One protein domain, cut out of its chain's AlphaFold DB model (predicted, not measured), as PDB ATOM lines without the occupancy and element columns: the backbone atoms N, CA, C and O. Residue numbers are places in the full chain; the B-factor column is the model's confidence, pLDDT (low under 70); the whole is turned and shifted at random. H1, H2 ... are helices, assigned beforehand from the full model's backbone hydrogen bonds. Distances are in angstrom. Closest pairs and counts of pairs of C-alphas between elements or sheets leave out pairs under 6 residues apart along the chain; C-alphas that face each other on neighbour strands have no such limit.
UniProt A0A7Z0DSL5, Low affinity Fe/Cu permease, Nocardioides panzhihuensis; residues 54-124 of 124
ATOM      1  N   SER A  54      -7.778  -2.580 -40.740       91.94
ATOM      2  CA  SER A  54      -7.488  -1.142 -40.873       91.94
ATOM      3  C   SER A  54      -8.593  -0.232 -40.317       91.94
ATOM      4  O   SER A  54      -8.301   0.735 -39.620       91.94
ATOM      5  N   TRP A  55      -9.869  -0.559 -40.547       91.56
ATOM      6  CA  TRP A  55     -11.004   0.212 -40.017       91.56
ATOM      7  C   TRP A  55     -11.059   0.203 -38.483       91.56
ATOM      8  O   TRP A  55     -11.418   1.207 -37.870       91.56
ATOM      9  N   TRP A  56     -10.670  -0.915 -37.865       90.69
ATOM     10  CA  TRP A  56     -10.633  -1.068 -36.416       90.69
ATOM     11  C   TRP A  56      -9.530  -0.209 -35.803       90.69
ATOM     12  O   TRP A  56      -9.767   0.532 -34.852       90.69
ATOM     13  N   GLN A  57      -8.329  -0.269 -36.380       92.25
ATOM     14  CA  GLN A  57      -7.206   0.554 -35.936       92.25
ATOM     15  C   GLN A  57      -7.527   2.047 -36.077       92.25
ATOM     16  O   GLN A  57      -7.346   2.803 -35.126       92.25
ATOM     17  N   ASN A  58      -8.074   2.456 -37.227       94.19
ATOM     18  CA  ASN A  58      -8.483   3.838 -37.470       94.19
ATOM     19  C   ASN A  58      -9.485   4.322 -36.416       94.19
ATOM     20  O   ASN A  58      -9.318   5.413 -35.880       94.19
ATOM     21  N   LEU A  59     -10.475   3.495 -36.061       93.06
ATOM     22  CA  LEU A  59     -11.430   3.808 -34.999       93.06
ATOM     23  C   LEU A  59     -10.720   4.062 -33.661       93.06
ATOM     24  O   LEU A  59     -10.943   5.095 -33.033       93.06
ATOM     25  N   VAL A  60      -9.849   3.144 -33.232       91.25
ATOM     26  CA  VAL A  60      -9.140   3.252 -31.948       91.25
ATOM     27  C   VAL A  60      -8.241   4.489 -31.914       91.25
ATOM     28  O   VAL A  60      -8.283   5.239 -30.940       91.25
ATOM     29  N   TYR A  61      -7.471   4.747 -32.973       92.75
ATOM     30  CA  TYR A  61      -6.593   5.916 -33.045       92.75
ATOM     31  C   TYR A  61      -7.371   7.235 -33.047       92.75
ATOM     32  O   TYR A  61      -6.993   8.164 -32.332       92.75
ATOM     33  N   SER A  62      -8.473   7.321 -33.800       95.75
ATOM     34  CA  SER A  62      -9.322   8.517 -33.817       95.75
ATOM     35  C   SER A  62     -10.010   8.766 -32.475       95.75
ATOM     36  O   SER A  62     -10.125   9.908 -32.046       95.75
ATOM     37  N   VAL A  63     -10.445   7.719 -31.772       94.31
ATOM     38  CA  VAL A  63     -11.037   7.881 -30.435       94.31
ATOM     39  C   VAL A  63      -9.974   8.295 -29.418       94.31
ATOM     40  O   VAL A  63     -10.206   9.213 -28.632       94.31
ATOM     41  N   ALA A  64      -8.794   7.674 -29.449       93.06
ATOM     42  CA  ALA A  64      -7.696   8.015 -28.549       93.06
ATOM     43  C   ALA A  64      -7.234   9.470 -28.719       93.06
ATOM     44  O   ALA A  64      -6.954  10.140 -27.724       93.06
ATOM     45  N   SER A  65      -7.201   9.988 -29.952       96.12
ATOM     46  CA  SER A  65      -6.855  11.390 -30.194       96.12
ATOM     47  C   SER A  65      -7.897  12.344 -29.606       96.12
ATOM     48  O   SER A  65      -7.520  13.294 -28.925       96.12
ATOM     49  N   ILE A  66      -9.194  12.060 -29.768       96.19
ATOM     50  CA  ILE A  66     -10.271  12.850 -29.152       96.19
ATOM     51  C   ILE A  66     -10.150  12.832 -27.624       96.19
ATOM     52  O   ILE A  66     -10.184  13.889 -26.997       96.19
ATOM     53  N   VAL A  67      -9.968  11.656 -27.012       92.00
ATOM     54  CA  VAL A  67      -9.802  11.532 -25.552       92.00
ATOM     55  C   VAL A  67      -8.585  12.320 -25.069       92.00
ATOM     56  O   VAL A  67      -8.674  13.020 -24.065       92.00
ATOM     57  N   SER A  68      -7.469  12.255 -25.796       96.25
ATOM     58  CA  SER A  68      -6.266  13.024 -25.478       96.25
ATOM     59  C   SER A  68      -6.508  14.534 -25.553       96.25
ATOM     60  O   SER A  68      -6.122  15.259 -24.641       96.25
ATOM     61  N   LEU A  69      -7.214  15.020 -26.582       96.94
ATOM     62  CA  LEU A  69      -7.588  16.435 -26.692       96.94
ATOM     63  C   LEU A  69      -8.480  16.881 -25.530       96.94
ATOM     64  O   LEU A  69      -8.260  17.950 -24.963       96.94
ATOM     65  N   LEU A  70      -9.456  16.056 -25.147       94.50
ATOM     66  CA  LEU A  70     -10.314  16.329 -23.994       94.50
ATOM     67  C   LEU A  70      -9.513  16.366 -22.692       94.50
ATOM     68  O   LEU A  70      -9.725  17.253 -21.868       94.50
ATOM     69  N   LEU A  71      -8.578  15.434 -22.517       94.56
ATOM     70  CA  LEU A  71      -7.674  15.411 -21.374       94.56
ATOM     71  C   LEU A  71      -6.813  16.675 -21.342       94.56
ATOM     72  O   LEU A  71      -6.744  17.328 -20.305       94.56
ATOM     73  N   LEU A  72      -6.205  17.052 -22.468       96.31
ATOM     74  CA  LEU A  72      -5.377  18.249 -22.575       96.31
ATOM     75  C   LEU A  72      -6.187  19.504 -22.237       96.31
ATOM     76  O   LEU A  72      -5.747  20.299 -21.412       96.31
ATOM     77  N   PHE A  73      -7.391  19.640 -22.793       93.44
ATOM     78  CA  PHE A  73      -8.295  20.745 -22.483       93.44
ATOM     79  C   PHE A  73      -8.709  20.755 -21.005       93.44
ATOM     80  O   PHE A  73      -8.691  21.800 -20.362       93.44
ATOM     81  N   SER A  74      -9.044  19.594 -20.436       89.62
ATOM     82  CA  SER A  74      -9.419  19.471 -19.023       89.62
ATOM     83  C   SER A  74      -8.269  19.863 -18.094       89.62
ATOM     84  O   SER A  74      -8.492  20.557 -17.099       89.62
ATOM     85  N   ILE A  75      -7.044  19.434 -18.409       93.38
ATOM     86  CA  ILE A  75      -5.841  19.818 -17.668       93.38
ATOM     87  C   ILE A  75      -5.611  21.317 -17.823       93.38
ATOM     88  O   ILE A  75      -5.507  22.003 -16.816       93.38
ATOM     89  N   GLN A  76      -5.612  21.843 -19.047       93.81
ATOM     90  CA  GLN A  76      -5.425  23.271 -19.314       93.81
ATOM     91  C   GLN A  76      -6.454  24.133 -18.581       93.81
ATOM     92  O   GLN A  76      -6.081  25.132 -17.978       93.81
ATOM     93  N   HIS A  77      -7.727  23.736 -18.562       89.25
ATOM     94  CA  HIS A  77      -8.776  24.452 -17.839       89.25
ATOM     95  C   HIS A  77      -8.499  24.502 -16.328       89.25
ATOM     96  O   HIS A  77      -8.578  25.567 -15.710       89.25
ATOM     97  N   SER A  78      -8.139  23.360 -15.736       90.25
ATOM     98  CA  SER A  78      -7.797  23.272 -14.313       90.25
ATOM     99  C   SER A  78      -6.530  24.063 -13.983       90.25
ATOM    100  O   SER A  78      -6.522  24.837 -13.027       90.25
ATOM    101  N   THR A  79      -5.486  23.922 -14.801       93.31
ATOM    102  CA  THR A  79      -4.215  24.632 -14.650       93.31
ATOM    103  C   THR A  79      -4.418  26.133 -14.775       93.31
ATOM    104  O   THR A  79      -3.975  26.857 -13.899       93.31
ATOM    105  N   ASN A  80      -5.163  26.615 -15.773       93.50
ATOM    106  CA  ASN A  80      -5.433  28.043 -15.951       93.50
ATOM    107  C   ASN A  80      -6.089  28.663 -14.704       93.50
ATOM    108  O   ASN A  80      -5.668  29.712 -14.217       93.50
ATOM    109  N   ARG A  81      -7.080  27.972 -14.124       92.12
ATOM    110  CA  ARG A  81      -7.722  28.406 -12.876       92.12
ATOM    111  C   ARG A  81      -6.754  28.399 -11.689       92.12
ATOM    112  O   ARG A  81      -6.822  29.295 -10.851       92.12
ATOM    113  N   GLN A  82      -5.890  27.389 -11.593       96.19
ATOM    114  CA  GLN A  82      -4.891  27.295 -10.525       96.19
ATOM    115  C   GLN A  82      -3.823  28.388 -10.649       96.19
ATOM    116  O   GLN A  82      -3.539  29.048  -9.656       96.19
ATOM    117  N   THR A  83      -3.299  28.633 -11.851       95.25
ATOM    118  CA  THR A  83      -2.317  29.689 -12.132       95.25
ATOM    119  C   THR A  83      -2.853  31.055 -11.725       95.25
ATOM    120  O   THR A  83      -2.194  31.752 -10.961       95.25
ATOM    121  N   LYS A  84      -4.086  31.404 -12.120       94.12
ATOM    122  CA  LYS A  84      -4.695  32.685 -11.733       94.12
ATOM    123  C   LYS A  84      -4.842  32.844 -10.215       94.12
ATOM    124  O   LYS A  84      -4.629  33.922  -9.678       94.12
ATOM    125  N   ALA A  85      -5.177  31.767  -9.505       95.19
ATOM    126  CA  ALA A  85      -5.263  31.801  -8.046       95.19
ATOM    127  C   ALA A  85      -3.890  31.945  -7.367       95.19
ATOM    128  O   ALA A  85      -3.821  32.459  -6.254       95.19
ATOM    129  N   ILE A  86      -2.816  31.458  -7.997       96.06
ATOM    130  CA  ILE A  86      -1.443  31.642  -7.515       96.06
ATOM    131  C   ILE A  86      -1.000  33.090  -7.736       96.06
ATOM    132  O   ILE A  86      -0.483  33.680  -6.795       96.06
ATOM    133  N   LEU A  87      -1.245  33.654  -8.925       94.69
ATOM    134  CA  LEU A  87      -0.893  35.041  -9.257       94.69
ATOM    135  C   LEU A  87      -1.568  36.030  -8.304       94.69
ATOM    136  O   LEU A  87      -0.868  36.748  -7.607       94.69
ATOM    137  N   LEU A  88      -2.883  35.910  -8.097       94.44
ATOM    138  CA  LEU A  88      -3.613  36.767  -7.154       94.44
ATOM    139  C   LEU A  88      -3.075  36.690  -5.713       94.44
ATOM    140  O   LEU A  88      -3.071  37.672  -4.980       94.44
ATOM    141  N   LYS A  89      -2.640  35.505  -5.270       94.81
ATOM    142  CA  LYS A  89      -2.029  35.355  -3.940       94.81
ATOM    143  C   LYS A  89      -0.646  35.990  -3.870       94.81
ATOM    144  O   LYS A  89      -0.256  36.428  -2.796       94.81
ATOM    145  N   LEU A  90       0.109  35.956  -4.966       94.81
ATOM    146  CA  LEU A  90       1.415  36.595  -5.048       94.81
ATOM    147  C   LEU A  90       1.261  38.116  -5.067       94.81
ATOM    148  O   LEU A  90       1.985  38.772  -4.332       94.81
ATOM    149  N   ASP A  91       0.290  38.639  -5.812       94.00
ATOM    150  CA  ASP A  91      -0.053  40.063  -5.842       94.00
ATOM    151  C   ASP A  91      -0.345  40.598  -4.437       94.00
ATOM    152  O   ASP A  91       0.302  41.542  -3.996       94.00
ATOM    153  N   GLU A  92      -1.216  39.923  -3.679       92.62
ATOM    154  CA  GLU A  92      -1.529  40.302  -2.293       92.62
ATOM    155  C   GLU A  92      -0.285  40.278  -1.385       92.62
ATOM    156  O   GLU A  92      -0.114  41.125  -0.508       92.62
ATOM    157  N   LEU A  93       0.609  39.301  -1.579       92.56
ATOM    158  CA  LEU A  93       1.855  39.229  -0.815       92.56
ATOM    159  C   LEU A  93       2.826  40.348  -1.192       92.56
ATOM    160  O   LEU A  93       3.521  40.833  -0.307       92.56
ATOM    161  N   VAL A  94       2.900  40.737  -2.465       91.00
ATOM    162  CA  VAL A  94       3.749  41.839  -2.937       91.00
ATOM    163  C   VAL A  94       3.212  43.171  -2.418       91.00
ATOM    164  O   VAL A  94       3.989  43.962  -1.894       91.00
ATOM    165  N   GLU A  95       1.898  43.385  -2.469       89.81
ATOM    166  CA  GLU A  95       1.251  44.605  -1.969       89.81
ATOM    167  C   GLU A  95       1.390  44.765  -0.442       89.81
ATOM    168  O   GLU A  95       1.518  45.875   0.070       89.81
ATOM    169  N   ALA A  96       1.454  43.658   0.305       90.94
ATOM    170  CA  ALA A  96       1.688  43.679   1.750       90.94
ATOM    171  C   ALA A  96       3.153  43.962   2.160       90.94
ATOM    172  O   ALA A  96       3.428  44.139   3.352       90.94
ATOM    173  N   VAL A  97       4.105  43.966   1.218       92.75
ATOM    174  CA  VAL A  97       5.538  44.175   1.488       92.75
ATOM    175  C   VAL A  97       5.898  45.649   1.316       92.75
ATOM    176  O   VAL A  97       5.839  46.202   0.222       92.75
ATOM    177  N   ASP A  98       6.345  46.282   2.402       84.56
ATOM    178  CA  ASP A  98       6.737  47.694   2.398       84.56
ATOM    179  C   ASP A  98       7.970  47.930   1.499       84.56
ATOM    180  O   ASP A  98       9.014  47.292   1.671       84.56
ATOM    181  N   GLY A  99       7.841  48.833   0.522       82.25
ATOM    182  CA  GLY A  99       8.870  49.131  -0.483       82.25
ATOM    183  C   GLY A  99       8.899  48.209  -1.711       82.25
ATOM    184  O   GLY A  99       9.831  48.321  -2.509       82.25
ATOM    185  N   ALA A 100       7.923  47.311  -1.878       84.00
ATOM    186  CA  ALA A 100       7.759  46.557  -3.121       84.00
ATOM    187  C   ALA A 100       7.275  47.458  -4.274       84.00
ATOM    188  O   ALA A 100       6.553  48.431  -4.056       84.00
ATOM    189  N   ASP A 101       7.680  47.143  -5.509       83.25
ATOM    190  CA  ASP A 101       7.243  47.897  -6.686       83.25
ATOM    191  C   ASP A 101       5.807  47.518  -7.073       83.25
ATOM    192  O   ASP A 101       5.547  46.447  -7.616       83.25
ATOM    193  N   GLU A 102       4.865  48.424  -6.840       84.62
ATOM    194  CA  GLU A 102       3.453  48.257  -7.200       84.62
ATOM    195  C   GLU A 102       3.251  48.060  -8.717       84.62
ATOM    196  O   GLU A 102       2.259  47.479  -9.157       84.62
ATOM    197  N   ASN A 103       4.221  48.459  -9.551       83.44
ATOM    198  CA  ASN A 103       4.142  48.254 -10.995       83.44
ATOM    199  C   ASN A 103       4.242  46.781 -11.415       83.44
ATOM    200  O   ASN A 103       3.871  46.487 -12.552       83.44
ATOM    201  N   VAL A 104       4.711  45.872 -10.549       84.94
ATOM    202  CA  VAL A 104       4.762  44.428 -10.852       84.94
ATOM    203  C   VAL A 104       3.489  43.674 -10.457       84.94
ATOM    204  O   VAL A 104       3.351  42.502 -10.804       84.94
ATOM    205  N   VAL A 105       2.558  44.328  -9.760       89.06
ATOM    206  CA  VAL A 105       1.262  43.746  -9.393       89.06
ATOM    207  C   VAL A 105       0.368  43.647 -10.631       89.06
ATOM    208  O   VAL A 105       0.301  44.584 -11.441       89.06
ATOM    209  N   ALA A 106      -0.315  42.505 -10.781       89.44
ATOM    210  CA  ALA A 106      -1.176  42.182 -11.925       89.44
ATOM    211  C   ALA A 106      -0.457  42.305 -13.286       89.44
ATOM    212  O   ALA A 106      -1.032  42.713 -14.302       89.44
ATOM    213  N   MET A 107       0.844  42.000 -13.308       89.81
ATOM    214  CA  MET A 107       1.692  42.083 -14.498       89.81
ATOM    215  C   MET A 107       1.232  41.124 -15.610       89.81
ATOM    216  O   MET A 107       1.417  41.431 -16.786       89.81
ATOM    217  N   GLU A 108       0.612  39.988 -15.274       89.06
ATOM    218  CA  GLU A 108       0.133  38.994 -16.243       89.06
ATOM    219  C   GLU A 108      -0.991  39.501 -17.148       89.06
ATOM    220  O   GLU A 108      -1.169  38.976 -18.247       89.06
ATOM    221  N   ASP A 109      -1.748  40.494 -16.674       89.94
ATOM    222  CA  ASP A 109      -2.888  41.072 -17.383       89.94
ATOM    223  C   ASP A 109      -2.454  42.256 -18.279       89.94
ATOM    224  O   ASP A 109      -3.272  42.781 -19.039       89.94
ATOM    225  N   ARG A 110      -1.178  42.679 -18.218       89.56
ATOM    226  CA  ARG A 110      -0.620  43.764 -19.049       89.56
ATOM    227  C   ARG A 110      -0.159  43.267 -20.414       89.56
ATOM    228  O   ARG A 110       0.242  42.112 -20.564       89.56
ATOM    229  N   ASP A 111      -0.150  44.169 -21.394       90.56
ATOM    230  CA  ASP A 111       0.369  43.882 -22.730       90.56
ATOM    231  C   ASP A 111       1.872  43.570 -22.701       90.56
ATOM    232  O   ASP A 111       2.619  44.043 -21.842       90.56
ATOM    233  N   LEU A 112       2.332  42.771 -23.670       88.25
ATOM    234  CA  LEU A 112       3.725  42.315 -23.725       88.25
ATOM    235  C   LEU A 112       4.720  43.485 -23.758       88.25
ATOM    236  O   LEU A 112       5.718  43.429 -23.049       88.25
ATOM    237  N   GLU A 113       4.442  44.549 -24.522       87.19
ATOM    238  CA  GLU A 113       5.307  45.741 -24.598       87.19
ATOM    239  C   GLU A 113       5.460  46.437 -23.235       87.19
ATOM    240  O   GLU A 113       6.570  46.819 -22.857       87.19
ATOM    241  N   ASP A 114       4.377  46.531 -22.459       84.00
ATOM    242  CA  ASP A 114       4.408  47.101 -21.109       84.00
ATOM    243  C   ASP A 114       5.206  46.210 -20.147       84.00
ATOM    244  O   ASP A 114       5.995  46.712 -19.338       84.00
ATOM    245  N   GLN A 115       5.061  44.885 -20.268       87.38
ATOM    246  CA  GLN A 115       5.840  43.934 -19.475       87.38
ATOM    247  C   GLN A 115       7.347  44.049 -19.761       87.38
ATOM    248  O   GLN A 115       8.161  43.988 -18.834       87.38
ATOM    249  N   GLU A 116       7.740  44.233 -21.026       86.38
ATOM    250  CA  GLU A 116       9.147  44.424 -21.400       86.38
ATOM    251  C   GLU A 116       9.714  45.736 -20.853       86.38
ATOM    252  O   GLU A 116      10.825  45.750 -20.326       86.38
ATOM    253  N   HIS A 117       8.942  46.822 -20.906       84.62
ATOM    254  CA  HIS A 117       9.383  48.121 -20.404       84.62
ATOM    255  C   HIS A 117       9.634  48.095 -18.887       84.62
ATOM    256  O   HIS A 117      10.664  48.583 -18.419       84.62
ATOM    257  N   ILE A 118       8.738  47.485 -18.108       83.62
ATOM    258  CA  ILE A 118       8.895  47.370 -16.647       83.62
ATOM    259  C   ILE A 118      10.068  46.444 -16.294       83.62
ATOM    260  O   ILE A 118      10.841  46.741 -15.380       83.62
ATOM    261  N   ARG A 119      10.262  45.355 -17.053       83.31
ATOM    262  CA  ARG A 119      11.438  44.476 -16.923       83.31
ATOM    263  C   ARG A 119      12.743  45.256 -17.121       83.31
ATOM    264  O   ARG A 119      13.676  45.090 -16.339       83.31
ATOM    265  N   ASP A 120      12.803  46.127 -18.126       85.62
ATOM    266  CA  ASP A 120      13.994  46.925 -18.432       85.62
ATOM    267  C   ASP A 120      14.274  48.023 -17.389       85.62
ATOM    268  O   ASP A 120      15.432  48.404 -17.194       85.62
ATOM    269  N   GLN A 121      13.244  48.521 -16.698       82.50
ATOM    270  CA  GLN A 121      13.400  49.459 -15.580       82.50
ATOM    271  C   GLN A 121      13.975  48.778 -14.329       82.50
ATOM    272  O   GLN A 121      14.827  49.363 -13.667       82.50
ATOM    273  N   HIS A 122      13.566  47.539 -14.043       75.81
ATOM    274  CA  HIS A 122      14.023  46.773 -12.878       75.81
ATOM    275  C   HIS A 122      15.438  46.188 -13.005       75.81
ATOM    276  O   HIS A 122      16.077  45.892 -11.998       75.81
ATOM    277  N   HIS A 123      15.933  45.981 -14.227       73.56
ATOM    278  CA  HIS A 123      17.269  45.430 -14.482       73.56
ATOM    279  C   HIS A 123      18.399  46.484 -14.528       73.56
ATOM    280  O   HIS A 123      19.515  46.153 -14.940       73.56
ATOM    281  N   ARG A 124      18.142  47.732 -14.112       55.94
ATOM    282  CA  ARG A 124      19.142  48.811 -13.986       55.94
ATOM    283  C   ARG A 124      19.489  49.097 -12.533       55.94
ATOM    284  O   ARG A 124      20.676  49.417 -12.299       55.94
TER     285      ARG A 124
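What this domain is: This is residues 54 to 124 of the 124 residues of the protein "Low affinity Fe/Cu permease" of Nocardioides panzhihuensis (UniProt A0A7Z0DSL5). The model is a long-shafted hook: one long helix, H1, makes the shaft, and after its last residue the chain folds back through residues 96 to 111 to a short helix, H2, held off from the shaft. Residues 54 to 83, within H1, stick out as a free arm that gives the whole most of its length. The printed part has 71 residues with two named helices, H1 then H2, and no named strand; the class is all helix, with 53 residues in the helices. It is extended, with a radius of gyration of the C-alphas of 20.7 A and spans of 66 by 24 by 15 A.

Where its parts are: Find C-alpha 54 at (-7.488, -1.142, -40.873); from there H1, residues 54 to 95, runs 60.7 A to C-alpha 95 at (1.251, 44.605, -1.969). Look next at C-alpha 98 at (6.737, 47.694, 2.398) and then C-alpha 111 at (0.369, 43.882, -22.730) to see z fall again along the link. H2, residues 112 to 122, ends at C-alpha 122 at (14.023, 46.773, -12.878).

How they stand to each other: H1 and H2 are apart, with no C-alpha of the one within 8 A of the other. Residues 109 to 114, of which 112 to 114 belong to H2, stand free. In H1 and H2 every backbone O i to N i+4 pair is within hydrogen-bond range.

The domain as a whole: The two C-alphas farthest apart are those of Ser 54 and Asp 98, at 66.8 A. The link from H1 to H2 is long, with 16 residues. The printed part has no cut and ends at residue 124, the chain's last. Its mean pLDDT is 89.9, and residue 124 is under 70.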